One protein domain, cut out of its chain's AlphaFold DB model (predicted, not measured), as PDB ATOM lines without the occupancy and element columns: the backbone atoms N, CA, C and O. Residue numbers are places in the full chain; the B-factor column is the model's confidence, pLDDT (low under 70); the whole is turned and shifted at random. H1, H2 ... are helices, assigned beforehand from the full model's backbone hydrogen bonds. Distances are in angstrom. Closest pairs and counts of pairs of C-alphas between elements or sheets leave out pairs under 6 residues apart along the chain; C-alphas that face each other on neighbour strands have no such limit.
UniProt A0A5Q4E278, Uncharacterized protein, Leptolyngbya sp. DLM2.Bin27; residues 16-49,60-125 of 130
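This is residues 16 to 49 and 60 to 125 of the 130 residues of an uncharacterized protein of Leptolyngbya sp. DLM2.Bin27 (UniProt A0A5Q4E278). Three helices, H2, H3 and H4, make an up-and-down bundle, each running against the one before; the longest helix, H1, slants near H2 alone. The printed part has 100 residues with four named helices, H1 to H4, and no named strand: all helix. It is compact, radius of gyration of the C-alphas 14.1 A, spanning 45 by 33 by 23 A.

Find C-alpha 17 at (19.285, 46.308, -42.865); H1 runs to 33, 24.3 A. Then come H2, residues 64 to 76, H3, 86 to 99, 20.0 A, and H4, 114 to 124, ending at (28.092, 20.010, -47.732).

Hairpin H3 and H4 touch, closest C-alphas Ala 87 and Leu 124, 5.6 A. Hairpin H2 and H3 touch, closest C-alphas Val 68 and Leu 86, 6.2 A. H2 touches H4 with residues 65 to 69 alone, closest C-alphas Ala 65 and Ile 117, 5.6 A. H1 is close to but not clearly touching H2, closest C-alphas Ala 28 and Leu 71, 7.0 A, at a steep tilt of 41 degrees. In H1 to H4 every O i to N i+4 pair is within hydrogen-bond range.

Residues 50 to 59 are not printed; C-alphas 49 and 60 are 16.2 A apart. Link H3 to H4 is long. No printed residue is under 70 in pLDDT.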
ATOM      1  N   ASP A  16      15.229  48.594 -42.363       95.31
ATOM      2  CA  ASP A  16      16.523  48.690 -41.688       95.31
ATOM      3  C   ASP A  16      17.308  47.379 -41.844       95.31
ATOM      4  O   ASP A  16      16.984  46.336 -41.271       95.31
ATOM      5  N   LYS A  17      18.395  47.447 -42.620       95.38
ATOM      6  CA  LYS A  17      19.285  46.308 -42.865       95.38
ATOM      7  C   LYS A  17      19.936  45.792 -41.577       95.38
ATOM      8  O   LYS A  17      20.121  44.584 -41.454       95.38
ATOM      9  N   ALA A  18      20.329  46.671 -40.656       95.69
ATOM     10  CA  ALA A  18      20.996  46.266 -39.423       95.69
ATOM     11  C   ALA A  18      20.024  45.506 -38.518       95.69
ATOM     12  O   ALA A  18      20.358  44.425 -38.037       95.69
ATOM     13  N   GLN A  19      18.796  46.010 -38.380       95.50
ATOM     14  CA  GLN A  19      17.742  45.332 -37.626       95.50
ATOM     15  C   GLN A  19      17.455  43.930 -38.181       95.50
ATOM     16  O   GLN A  19      17.392  42.965 -37.420       95.50
ATOM     17  N   VAL A  20      17.337  43.797 -39.505       95.19
ATOM     18  CA  VAL A  20      17.092  42.502 -40.160       95.19
ATOM     19  C   VAL A  20      18.229  41.518 -39.895       95.19
ATOM     20  O   VAL A  20      17.965  40.360 -39.578       95.19
ATOM     21  N   ARG A  21      19.491  41.967 -39.966       96.44
ATOM     22  CA  ARG A  21      20.641  41.105 -39.648       96.44
ATOM     23  C   ARG A  21      20.608  40.635 -38.197       96.44
ATOM     24  O   ARG A  21      20.739  39.439 -37.970       96.44
ATOM     25  N   THR A  22      20.330  41.527 -37.247       97.19
ATOM     26  CA  THR A  22      20.191  41.165 -35.828       97.19
ATOM     27  C   THR A  22      19.117  40.098 -35.610       97.19
ATOM     28  O   THR A  22      19.317  39.173 -34.828       97.19
ATOM     29  N   VAL A  23      17.982  40.197 -36.309       97.38
ATOM     30  CA  VAL A  23      16.892  39.215 -36.200       97.38
ATOM     31  C   VAL A  23      17.287  37.865 -36.806       97.38
ATOM     32  O   VAL A  23      17.041  36.835 -36.185       97.38
ATOM     33  N   ILE A  24      17.939  37.855 -37.974       97.94
ATOM     34  CA  ILE A  24      18.451  36.620 -38.593       97.94
ATOM     35  C   ILE A  24      19.452  35.926 -37.662       97.94
ATOM     36  O   ILE A  24      19.333  34.726 -37.421       97.94
ATOM     37  N   GLU A  25      20.403  36.678 -37.104       97.44
ATOM     38  CA  GLU A  25      21.391  36.155 -36.156       97.44
ATOM     39  C   GLU A  25      20.735  35.612 -34.882       97.44
ATOM     40  O   GLU A  25      21.168  34.587 -34.360       97.44
ATOM     41  N   ALA A  26      19.690  36.273 -34.374       98.19
ATOM     42  CA  ALA A  26      18.954  35.805 -33.205       98.19
ATOM     43  C   ALA A  26      18.217  34.485 -33.480       98.19
ATOM     44  O   ALA A  26      18.323  33.561 -32.676       98.19
ATOM     45  N   ILE A  27      17.528  34.372 -34.622       97.94
ATOM     46  CA  ILE A  27      16.820  33.146 -35.024       97.94
ATOM     47  C   ILE A  27      17.801  31.987 -35.218       97.94
ATOM     48  O   ILE A  27      17.555  30.886 -34.729       97.94
ATOM     49  N   ALA A  28      18.917  32.217 -35.915       97.69
ATOM     50  CA  ALA A  28      19.905  31.170 -36.154       97.69
ATOM     51  C   ALA A  28      20.542  30.679 -34.850       97.69
ATOM     52  O   ALA A  28      20.641  29.475 -34.636       97.69
ATOM     53  N   ARG A  29      20.878  31.599 -33.940       97.00
ATOM     54  CA  ARG A  29      21.441  31.254 -32.633       97.00
ATOM     55  C   ARG A  29      20.469  30.457 -31.772       97.00
ATOM     56  O   ARG A  29      20.884  29.485 -31.154       97.00
ATOM     57  N   ASP A  30      19.198  30.850 -31.731       97.06
ATOM     58  CA  ASP A  30      18.169  30.073 -31.032       97.06
ATOM     59  C   ASP A  30      18.023  28.681 -31.666       97.06
ATOM     60  O   ASP A  30      18.017  27.673 -30.968       97.06
ATOM     61  N   THR A  31      18.047  28.603 -32.999       96.44
ATOM     62  CA  THR A  31      18.020  27.325 -33.725       96.44
ATOM     63  C   THR A  31      19.199  26.427 -33.335       96.44
ATOM     64  O   THR A  31      18.993  25.248 -33.059       96.44
ATOM     65  N   GLU A  32      20.425  26.955 -33.263       95.56
ATOM     66  CA  GLU A  32      21.600  26.199 -32.804       95.56
ATOM     67  C   GLU A  32      21.481  25.769 -31.336       95.56
ATOM     68  O   GLU A  32      21.825  24.639 -31.003       95.56
ATOM     69  N   GLN A  33      20.960  26.631 -30.458       94.69
ATOM     70  CA  GLN A  33      20.793  26.333 -29.030       94.69
ATOM     71  C   GLN A  33      19.737  25.261 -28.751       94.69
ATOM     72  O   GLN A  33      19.860  24.527 -27.773       94.69
ATOM     73  N   GLN A  34      18.707  25.172 -29.592       94.00
ATOM     74  CA  GLN A  34      17.645  24.169 -29.481       94.00
ATOM     75  C   GLN A  34      17.994  22.839 -30.165       94.00
ATOM     76  O   GLN A  34      17.190  21.908 -30.117       94.00
ATOM     77  N   TRP A  35      19.154  22.735 -30.825       94.75
ATOM     78  CA  TRP A  35      19.592  21.477 -31.419       94.75
ATOM     79  C   TRP A  35      19.878  20.436 -30.332       94.75
ATOM     80  O   TRP A  35      20.714  20.642 -29.453       94.75
ATOM     81  N   ASP A  36      19.227  19.281 -30.443       93.56
ATOM     82  CA  ASP A  36      19.472  18.124 -29.594       93.56
ATOM     83  C   ASP A  36      20.149  16.986 -30.371       93.56
ATOM     84  O   ASP A  36      19.814  16.667 -31.516       93.56
ATOM     85  N   GLN A  37      21.104  16.317 -29.724       89.62
ATOM     86  CA  GLN A  37      21.892  15.262 -30.359       89.62
ATOM     87  C   GLN A  37      21.069  13.997 -30.656       89.62
ATOM     88  O   GLN A  37      21.431  13.240 -31.561       89.62
ATOM     89  N   GLN A  38      20.002  13.739 -29.893       85.88
ATOM     90  CA  GLN A  38      19.180  12.537 -30.038       85.88
ATOM     91  C   GLN A  38      17.983  12.764 -30.963       85.88
ATOM     92  O   GLN A  38      17.586  11.855 -31.693       85.88
ATOM     93  N   THR A  39      17.408  13.963 -30.922       87.88
ATOM     94  CA  THR A  39      16.108  14.277 -31.520       87.88
ATOM     95  C   THR A  39      16.141  15.427 -32.523       87.88
ATOM     96  O   THR A  39      15.123  15.690 -33.145       87.88
ATOM     97  N   TYR A  40      17.290  16.057 -32.779       94.69
ATOM     98  CA  TYR A  40      17.422  17.186 -33.705       94.69
ATOM     99  C   TYR A  40      16.582  18.397 -33.267       94.69
ATOM    100  O   TYR A  40      16.874  18.981 -32.229       94.69
ATOM    101  N   TRP A  41      15.567  18.777 -34.051       94.69
ATOM    102  CA  TRP A  41      14.603  19.823 -33.714       94.69
ATOM    103  C   TRP A  41      13.203  19.212 -33.611       94.69
ATOM    104  O   TRP A  41      12.789  18.485 -34.521       94.69
ATOM    105  N   PRO A  42      12.460  19.494 -32.528       90.50
ATOM    106  CA  PRO A  42      11.162  18.882 -32.291       90.50
ATOM    107  C   PRO A  42      10.109  19.368 -33.289       90.50
ATOM    108  O   PRO A  42      10.087  20.529 -33.695       90.50
ATOM    109  N   ILE A  43       9.170  18.484 -33.626       89.31
ATOM    110  CA  ILE A  43       8.033  18.822 -34.492       89.31
ATOM    111  C   ILE A  43       7.102  19.780 -33.755       89.31
ATOM    112  O   ILE A  43       6.642  19.494 -32.635       89.31
ATOM    113  N   HIS A  44       6.767  20.885 -34.417       87.06
ATOM    114  CA  HIS A  44       5.765  21.807 -33.915       87.06
ATOM    115  C   HIS A  44       4.421  21.072 -33.721       87.06
ATOM    116  O   HIS A  44       4.025  20.284 -34.578       87.06
ATOM    117  N   PRO A  45       3.676  21.292 -32.620       86.81
ATOM    118  CA  PRO A  45       2.436  20.555 -32.350       86.81
ATOM    119  C   PRO A  45       1.391  20.602 -33.472       86.81
ATOM    120  O   PRO A  45       0.636  19.649 -33.619       86.81
ATOM    121  N   LEU A  46       1.366  21.687 -34.255       86.25
ATOM    122  CA  LEU A  46       0.451  21.846 -35.393       86.25
ATOM    123  C   LEU A  46       0.903  21.136 -36.679       86.25
ATOM    124  O   LEU A  46       0.120  21.105 -37.615       86.25
ATOM    125  N   ASP A  47       2.113  20.570 -36.714       84.94
ATOM    126  CA  ASP A  47       2.668  19.858 -37.877       84.94
ATOM    127  C   ASP A  47       2.732  18.331 -37.644       84.94
ATOM    128  O   ASP A  47       3.355  17.581 -38.405       84.94
ATOM    129  N   ARG A  48       2.093  17.834 -36.574       81.75
ATOM    130  CA  ARG A  48       2.041  16.404 -36.200       81.75
ATOM    131  C   ARG A  48       0.984  15.632 -36.994       81.75
ATOM    132  O   ARG A  48       0.190  14.885 -36.425       81.75
ATOM    133  N   ASP A  49       0.997  15.805 -38.309       75.69
ATOM    134  CA  ASP A  49      -0.042  15.277 -39.197       75.69
ATOM    135  C   ASP A  49       0.362  13.966 -39.893       75.69
ATOM    136  O   ASP A  49      -0.478  13.307 -40.509       75.69
ATOM    137  N   LEU A  60      13.765  17.316 -46.048       97.00
ATOM    138  CA  LEU A  60      14.103  18.695 -46.398       97.00
ATOM    139  C   LEU A  60      12.966  19.689 -46.126       97.00
ATOM    140  O   LEU A  60      13.234  20.781 -45.635       97.00
ATOM    141  N   TYR A  61      11.721  19.349 -46.474       93.12
ATOM    142  CA  TYR A  61      10.625  20.324 -46.470       93.12
ATOM    143  C   TYR A  61      10.243  20.806 -45.067       93.12
ATOM    144  O   TYR A  61       9.988  21.989 -44.865       93.12
ATOM    145  N   CYS A  62      10.192  19.890 -44.105       89.56
ATOM    146  CA  CYS A  62       9.769  20.187 -42.742       89.56
ATOM    147  C   CYS A  62      10.594  19.351 -41.765       89.56
ATOM    148  O   CYS A  62      10.040  18.596 -40.988       89.56
ATOM    149  N   GLY A  63      11.922  19.406 -41.847       94.44
ATOM    150  CA  GLY A  63      12.767  18.557 -41.011       94.44
ATOM    151  C   GLY A  63      14.207  19.025 -40.895       94.44
ATOM    152  O   GLY A  63      14.608  20.064 -41.426       94.44
ATOM    153  N   ALA A  64      14.992  18.231 -40.172       97.12
ATOM    154  CA  ALA A  64      16.357  18.564 -39.791       97.12
ATOM    155  C   ALA A  64      17.272  18.852 -40.998       97.12
ATOM    156  O   ALA A  64      18.124  19.735 -40.912       97.12
ATOM    157  N   ALA A  65      17.087  18.181 -42.143       97.69
ATOM    158  CA  ALA A  65      17.863  18.482 -43.349       97.69
ATOM    159  C   ALA A  65      17.589  19.893 -43.901       97.69
ATOM    160  O   ALA A  65      18.515  20.547 -44.384       97.69
ATOM    161  N   GLY A  66      16.348  20.380 -43.799       97.50
ATOM    162  CA  GLY A  66      15.981  21.753 -44.162       97.50
ATOM    163  C   GLY A  66      16.654  22.787 -43.271       97.50
ATOM    164  O   GLY A  66      17.210  23.764 -43.774       97.50
ATOM    165  N   VAL A  67      16.686  22.528 -41.961       97.62
ATOM    166  CA  VAL A  67      17.385  23.388 -40.994       97.62
ATOM    167  C   VAL A  67      18.883  23.437 -41.294       97.62
ATOM    168  O   VAL A  67      19.451  24.522 -41.408       97.62
ATOM    169  N   VAL A  68      19.516  22.281 -41.518       97.94
ATOM    170  CA  VAL A  68      20.938  22.205 -41.887       97.94
ATOM    171  C   VAL A  68      21.230  22.992 -43.164       97.94
ATOM    172  O   VAL A  68      22.195  23.755 -43.211       97.94
ATOM    173  N   TRP A  69      20.396  22.849 -44.196       97.94
ATOM    174  CA  TRP A  69      20.551  23.614 -45.429       97.94
ATOM    175  C   TRP A  69      20.419  25.125 -45.200       97.94
ATOM    176  O   TRP A  69      21.239  25.888 -45.713       97.94
ATOM    177  N   ALA A  70      19.431  25.561 -44.414       98.12
ATOM    178  CA  ALA A  70      19.208  26.973 -44.122       98.12
ATOM    179  C   ALA A  70      20.390  27.591 -43.358       98.12
ATOM    180  O   ALA A  70      20.883  28.649 -43.748       98.12
ATOM    181  N   LEU A  71      20.898  26.905 -42.330       97.94
ATOM    182  CA  LEU A  71      22.081  27.337 -41.580       97.94
ATOM    183  C   LEU A  71      23.323  27.397 -42.477       97.94
ATOM    184  O   LEU A  71      24.040  28.398 -42.471       97.94
ATOM    185  N   HIS A  72      23.539  26.379 -43.320       97.56
ATOM    186  CA  HIS A  72      24.628  26.385 -44.298       97.56
ATOM    187  C   HIS A  72      24.524  27.581 -45.254       97.56
ATOM    188  O   HIS A  72      25.515  28.272 -45.490       97.56
ATOM    189  N   TYR A  73      23.329  27.847 -45.786       97.62
ATOM    190  CA  TYR A  73      23.083  28.965 -46.692       97.62
ATOM    191  C   TYR A  73      23.351  30.318 -46.022       97.62
ATOM    192  O   TYR A  73      24.057  31.152 -46.587       97.62
ATOM    193  N   LEU A  74      22.831  30.533 -44.810       97.62
ATOM    194  CA  LEU A  74      23.029  31.778 -44.064       97.62
ATOM    195  C   LEU A  74      24.503  32.005 -43.710       97.62
ATOM    196  O   LEU A  74      24.992  33.131 -43.822       97.62
ATOM    197  N   HIS A  75      25.221  30.944 -43.339       96.81
ATOM    198  CA  HIS A  75      26.657  31.009 -43.083       96.81
ATOM    199  C   HIS A  75      27.441  31.363 -44.360       96.81
ATOM    200  O   HIS A  75      28.254  32.285 -44.351       96.81
ATOM    201  N   GLN A  76      27.143  30.715 -45.494       96.31
ATOM    202  CA  GLN A  76      27.746  31.044 -46.797       96.31
ATOM    203  C   GLN A  76      27.459  32.488 -47.235       96.31
ATOM    204  O   GLN A  76      28.321  33.145 -47.813       96.31
ATOM    205  N   ALA A  77      26.270  33.005 -46.923       96.69
ATOM    206  CA  ALA A  77      25.889  34.391 -47.180       96.69
ATOM    207  C   ALA A  77      26.492  35.398 -46.178       96.69
ATOM    208  O   ALA A  77      26.176  36.587 -46.254       96.69
ATOM    209  N   GLN A  78      27.326  34.948 -45.229       96.62
ATOM    210  CA  GLN A  78      27.922  35.770 -44.165       96.62
ATOM    211  C   GLN A  78      26.862  36.508 -43.321       96.62
ATOM    212  O   GLN A  78      27.083  37.611 -42.803       96.62
ATOM    213  N   ALA A  79      25.672  35.914 -43.216       96.88
ATOM    214  CA  ALA A  79      24.569  36.448 -42.429       96.88
ATOM    215  C   ALA A  79      24.665  36.038 -40.956       96.88
ATOM    216  O   ALA A  79      24.135  36.750 -40.114       96.88
ATOM    217  N   ILE A  80      25.336  34.919 -40.667       97.50
ATOM    218  CA  ILE A  80      25.501  34.354 -39.324       97.50
ATOM    219  C   ILE A  80      26.913  33.782 -39.155       97.50
ATOM    220  O   ILE A  80      27.574  33.454 -40.143       97.50
ATOM    221  N   SER A  81      27.352  33.640 -37.906       95.00
ATOM    222  CA  SER A  81      28.429  32.710 -37.529       95.00
ATOM    223  C   SER A  81      27.797  31.386 -37.109       95.00
ATOM    224  O   SER A  81      26.639  31.393 -36.700       95.00
ATOM    225  N   LEU A  82      28.520  30.277 -37.252       93.38
ATOM    226  CA  LEU A  82      27.981  28.939 -37.025       93.38
ATOM    227  C   LEU A  82      29.017  28.061 -36.318       93.38
ATOM    228  O   LEU A  82      30.151  27.979 -36.792       93.38
ATOM    229  N   ASP A  83      28.604  27.371 -35.256       92.00
ATOM    230  CA  ASP A  83      29.481  26.484 -34.476       92.00
ATOM    231  C   ASP A  83      29.221  24.989 -34.758       92.00
ATOM    232  O   ASP A  83      30.029  24.124 -34.410       92.00
ATOM    233  N   LEU A  84      28.099  24.658 -35.406       94.19
ATOM    234  CA  LEU A  84      27.724  23.279 -35.727       94.19
ATOM    235  C   LEU A  84      28.525  22.688 -36.900       94.19
ATOM    236  O   LEU A  84      28.590  23.256 -37.992       94.19
ATOM    237  N   ASP A  85      29.006  21.452 -36.726       95.00
ATOM    238  CA  ASP A  85      29.494  20.619 -37.832       95.00
ATOM    239  C   ASP A  85      28.311  20.075 -38.651       95.00
ATOM    240  O   ASP A  85      27.776  18.983 -38.417       95.00
ATOM    241  N   LEU A  86      27.890  20.870 -39.634       96.50
ATOM    242  CA  LEU A  86      26.763  20.543 -40.504       96.50
ATOM    243  C   LEU A  86      27.012  19.313 -41.391       96.50
ATOM    244  O   LEU A  86      26.056  18.621 -41.743       96.50
ATOM    245  N   ALA A  87      28.267  19.023 -41.745       95.62
ATOM    246  CA  ALA A  87      28.631  17.879 -42.582       95.62
ATOM    247  C   ALA A  87      28.466  16.556 -41.816       95.62
ATOM    248  O   ALA A  87      27.864  15.592 -42.316       95.62
ATOM    249  N   ALA A  88      28.929  16.524 -40.564       95.06
ATOM    250  CA  ALA A  88      28.668  15.408 -39.664       95.06
ATOM    251  C   ALA A  88      27.169  15.290 -39.347       95.06
ATOM    252  O   ALA A  88      26.615  14.185 -39.339       95.06
ATOM    253  N   LEU A  89      26.489  16.419 -39.126       96.81
ATOM    254  CA  LEU A  89      25.066  16.436 -38.797       96.81
ATOM    255  C   LEU A  89      24.197  15.883 -39.935       96.81
ATOM    256  O   LEU A  89      23.395  14.985 -39.681       96.81
ATOM    257  N   ILE A  90      24.384  16.320 -41.185       97.50
ATOM    258  CA  ILE A  90      23.585  15.807 -42.311       97.50
ATOM    259  C   ILE A  90      23.841  14.321 -42.581       97.50
ATOM    260  O   ILE A  90      22.920  13.583 -42.936       97.50
ATOM    261  N   SER A  91      25.070  13.850 -42.360       96.38
ATOM    262  CA  SER A  91      25.407  12.430 -42.484       96.38
ATOM    263  C   SER A  91      24.661  11.583 -41.451       96.38
ATOM    264  O   SER A  91      24.118  10.532 -41.792       96.38
ATOM    265  N   ARG A  92      24.563  12.075 -40.210       96.38
ATOM    266  CA  ARG A  92      23.792  11.441 -39.132       96.38
ATOM    267  C   ARG A  92      22.293  11.454 -39.418       96.38
ATOM    268  O   ARG A  92      21.662  10.409 -39.314       96.38
ATOM    269  N   ILE A  93      21.748  12.596 -39.846       96.88
ATOM    270  CA  ILE A  93      20.333  12.742 -40.230       96.88
ATOM    271  C   ILE A  93      19.973  11.710 -41.299       96.88
ATOM    272  O   ILE A  93      18.966  11.018 -41.176       96.88
ATOM    273  N   HIS A  94      20.825  11.556 -42.315       97.31
ATOM    274  CA  HIS A  94      20.620  10.570 -43.366       97.31
ATOM    275  C   HIS A  94      20.609   9.132 -42.829       97.31
ATOM    276  O   HIS A  94      19.708   8.364 -43.152       97.31
ATOM    277  N   GLN A  95      21.564   8.775 -41.964       96.56
ATOM    278  CA  GLN A  95      21.588   7.458 -41.322       96.56
ATOM    279  C   GLN A  95      20.337   7.211 -40.468       96.56
ATOM    280  O   GLN A  95      19.757   6.132 -40.554       96.56
ATOM    281  N   THR A  96      19.895   8.196 -39.681       95.88
ATOM    282  CA  THR A  96      18.676   8.079 -38.870       95.88
ATOM    283  C   THR A  96      17.438   7.902 -39.743       95.88
ATOM    284  O   THR A  96      16.640   7.012 -39.465       95.88
ATOM    285  N   TYR A  97      17.307   8.671 -40.828       95.50
ATOM    286  CA  TYR A  97      16.176   8.557 -41.752       95.50
ATOM    287  C   TYR A  97      16.086   7.166 -42.396       95.50
ATOM    288  O   TYR A  97      14.997   6.622 -42.533       95.50
ATOM    289  N   LEU A  98      17.216   6.548 -42.753       96.25
ATOM    290  CA  LEU A  98      17.214   5.191 -43.317       96.25
ATOM    291  C   LEU A  98      16.727   4.126 -42.319       96.25
ATOM    292  O   LEU A  98      16.177   3.110 -42.741       96.25
ATOM    293  N   GLN A  99      16.914   4.350 -41.014       94.94
ATOM    294  CA  GLN A  99      16.458   3.437 -39.957       94.94
ATOM    295  C   GLN A  99      15.014   3.714 -39.518       94.94
ATOM    296  O   GLN A  99      14.262   2.788 -39.224       94.94
ATOM    297  N   ALA A 100      14.631   4.989 -39.458       92.75
ATOM    298  CA  ALA A 100      13.338   5.456 -38.978       92.75
ATOM    299  C   ALA A 100      12.838   6.615 -39.861       92.75
ATOM    300  O   ALA A 100      12.903   7.775 -39.459       92.75
ATOM    301  N   PRO A 101      12.376   6.320 -41.085       92.94
ATOM    302  CA  PRO A 101      11.972   7.348 -42.039       92.94
ATOM    303  C   PRO A 101      10.682   8.054 -41.610       92.94
ATOM    304  O   PRO A 101       9.754   7.405 -41.125       92.94
ATOM    305  N   ASP A 102      10.590   9.356 -41.902       91.88
ATOM    306  CA  ASP A 102       9.469  10.242 -41.534       91.88
ATOM    307  C   ASP A 102       8.079   9.653 -41.841       91.88
ATOM    308  O   ASP A 102       7.133   9.839 -41.084       91.88
ATOM    309  N   THR A 103       7.944   8.926 -42.954       90.12
ATOM    310  CA  THR A 103       6.670   8.360 -43.434       90.12
ATOM    311  C   THR A 103       6.548   6.850 -43.193       90.12
ATOM    312  O   THR A 103       5.791   6.163 -43.882       90.12
ATOM    313  N   GLY A 104       7.370   6.278 -42.308       91.06
ATOM    314  CA  GLY A 104       7.406   4.838 -42.008       91.06
ATOM    315  C   GLY A 104       8.013   3.950 -43.107       91.06
ATOM    316  O   GLY A 104       8.092   2.735 -42.948       91.06
ATOM    317  N   ARG A 105       8.462   4.536 -44.224       93.19
ATOM    318  CA  ARG A 105       9.287   3.888 -45.255       93.19
ATOM    319  C   ARG A 105      10.214   4.907 -45.904       93.19
ATOM    320  O   ARG A 105       9.865   6.081 -45.963       93.19
ATOM    321  N   VAL A 106      11.347   4.453 -46.430       95.88
ATOM    322  CA  VAL A 106      12.256   5.298 -47.214       95.88
ATOM    323  C   VAL A 106      11.561   5.686 -48.520       95.88
ATOM    324  O   VAL A 106      11.122   4.815 -49.274       95.88
ATOM    325  N   VAL A 107      11.423   6.989 -48.773       94.94
ATOM    326  CA  VAL A 107      10.774   7.524 -49.978       94.94
ATOM    327  C   VAL A 107      11.802   8.307 -50.799       94.94
ATOM    328  O   VAL A 107      12.405   9.238 -50.265       94.94
ATOM    329  N   PRO A 108      11.971   8.026 -52.105       95.81
ATOM    330  CA  PRO A 108      12.874   8.776 -52.977       95.81
ATOM    331  C   PRO A 108      12.233  10.105 -53.427       95.81
ATOM    332  O   PRO A 108      12.030  10.353 -54.612       95.81
ATOM    333  N   SER A 109      11.860  10.956 -52.468       94.81
ATOM    334  CA  SER A 109      11.176  12.235 -52.696       94.81
ATOM    335  C   SER A 109      12.021  13.415 -52.237       94.81
ATOM    336  O   SER A 109      12.776  13.325 -51.271       94.81
ATOM    337  N   PHE A 110      11.867  14.542 -52.928       93.19
ATOM    338  CA  PHE A 110      12.452  15.815 -52.519       93.19
ATOM    339  C   PHE A 110      11.686  16.461 -51.355       93.19
ATOM    340  O   PHE A 110      12.284  17.102 -50.498       93.19
ATOM    341  N   PHE A 111      10.363  16.282 -51.328       90.69
ATOM    342  CA  PHE A 111       9.467  16.927 -50.371       90.69
ATOM    343  C   PHE A 111       9.587  16.285 -48.980       90.69
ATOM    344  O   PHE A 111      10.130  16.885 -48.059       90.69
ATOM    345  N   LEU A 112       9.158  15.027 -48.861       90.12
ATOM    346  CA  LEU A 112       9.227  14.220 -47.640       90.12
ATOM    347  C   LEU A 112       9.958  12.914 -47.953       90.12
ATOM    348  O   LEU A 112       9.342  11.860 -48.114       90.12
ATOM    349  N   GLY A 113      11.269  12.999 -48.163       94.69
ATOM    350  CA  GLY A 113      12.038  11.852 -48.614       94.69
ATOM    351  C   GLY A 113      13.550  12.013 -48.557       94.69
ATOM    352  O   GLY A 113      14.089  13.077 -48.248       94.69
ATOM    353  N   GLU A 114      14.219  10.919 -48.900       97.88
ATOM    354  CA  GLU A 114      15.672  10.763 -48.884       97.88
ATOM    355  C   GLU A 114      16.380  11.734 -49.836       97.88
ATOM    356  O   GLU A 114      17.452  12.238 -49.513       97.88
ATOM    357  N   VAL A 115      15.781  12.038 -50.996       97.94
ATOM    358  CA  VAL A 115      16.436  12.830 -52.058       97.94
ATOM    359  C   VAL A 115      16.797  14.226 -51.562       97.94
ATOM    360  O   VAL A 115      17.892  14.714 -51.847       97.94
ATOM    361  N   GLY A 116      15.912  14.860 -50.787       97.81
ATOM    362  CA  GLY A 116      16.201  16.161 -50.185       97.81
ATOM    363  C   GLY A 116      17.403  16.104 -49.235       97.81
ATOM    364  O   GLY A 116      18.279  16.963 -49.292       97.81
ATOM    365  N   ILE A 117      17.499  15.046 -48.425       98.06
ATOM    366  CA  ILE A 117      18.611  14.827 -47.486       98.06
ATOM    367  C   ILE A 117      19.919  14.573 -48.251       98.06
ATOM    368  O   ILE A 117      20.951  15.175 -47.947       98.06
ATOM    369  N   ALA A 118      19.874  13.716 -49.273       96.81
ATOM    370  CA  ALA A 118      21.024  13.379 -50.104       96.81
ATOM    371  C   ALA A 118      21.589  14.605 -50.838       96.81
ATOM    372  O   ALA A 118      22.808  14.766 -50.898       96.81
ATOM    373  N   LEU A 119      20.728  15.498 -51.337       96.81
ATOM    374  CA  LEU A 119      21.161  16.730 -51.997       96.81
ATOM    375  C   LEU A 119      21.905  17.664 -51.036       96.81
ATOM    376  O   LEU A 119      22.960  18.194 -51.386       96.81
ATOM    377  N   VAL A 120      21.380  17.851 -49.822       97.50
ATOM    378  CA  VAL A 120      22.045  18.666 -48.793       97.50
ATOM    379  C   VAL A 120      23.389  18.041 -48.432       97.50
ATOM    380  O   VAL A 120      24.408  18.727 -48.431       97.50
ATOM    381  N   ARG A 121      23.439  16.720 -48.241       96.88
ATOM    382  CA  ARG A 121      24.691  16.007 -47.967       96.88
ATOM    383  C   ARG A 121      25.720  16.172 -49.087       96.88
ATOM    384  O   ARG A 121      26.872  16.453 -48.788       96.88
ATOM    385  N   TRP A 122      25.319  16.057 -50.353       95.38
ATOM    386  CA  TRP A 122      26.201  16.318 -51.497       95.38
ATOM    387  C   TRP A 122      26.715  17.763 -51.515       95.38
ATOM    388  O   TRP A 122      27.878  18.002 -51.824       95.38
ATOM    389  N   ARG A 123      25.872  18.735 -51.148       94.88
ATOM    390  CA  ARG A 123      26.250  20.153 -51.112       94.88
ATOM    391  C   ARG A 123      27.302  20.458 -50.042       94.88
ATOM    392  O   ARG A 123      28.174  21.286 -50.287       94.88
ATOM    393  N   LEU A 124      27.191  19.823 -48.875       93.94
ATOM    394  CA  LEU A 124      28.092  20.010 -47.732       93.94
ATOM    395  C   LEU A 124      29.355  19.143 -47.807       93.94
ATOM    396  O   LEU A 124      30.400  19.550 -47.310       93.94
ATOM    397  N   CYS A 125      29.260  17.981 -48.451       87.00
ATOM    398  CA  CYS A 125      30.360  17.048 -48.667       87.00
ATOM    399  C   CYS A 125      30.472  16.733 -50.167       87.00
ATOM    400  O   CYS A 125      30.138  15.614 -50.576       87.00
TER     401      CYS A 125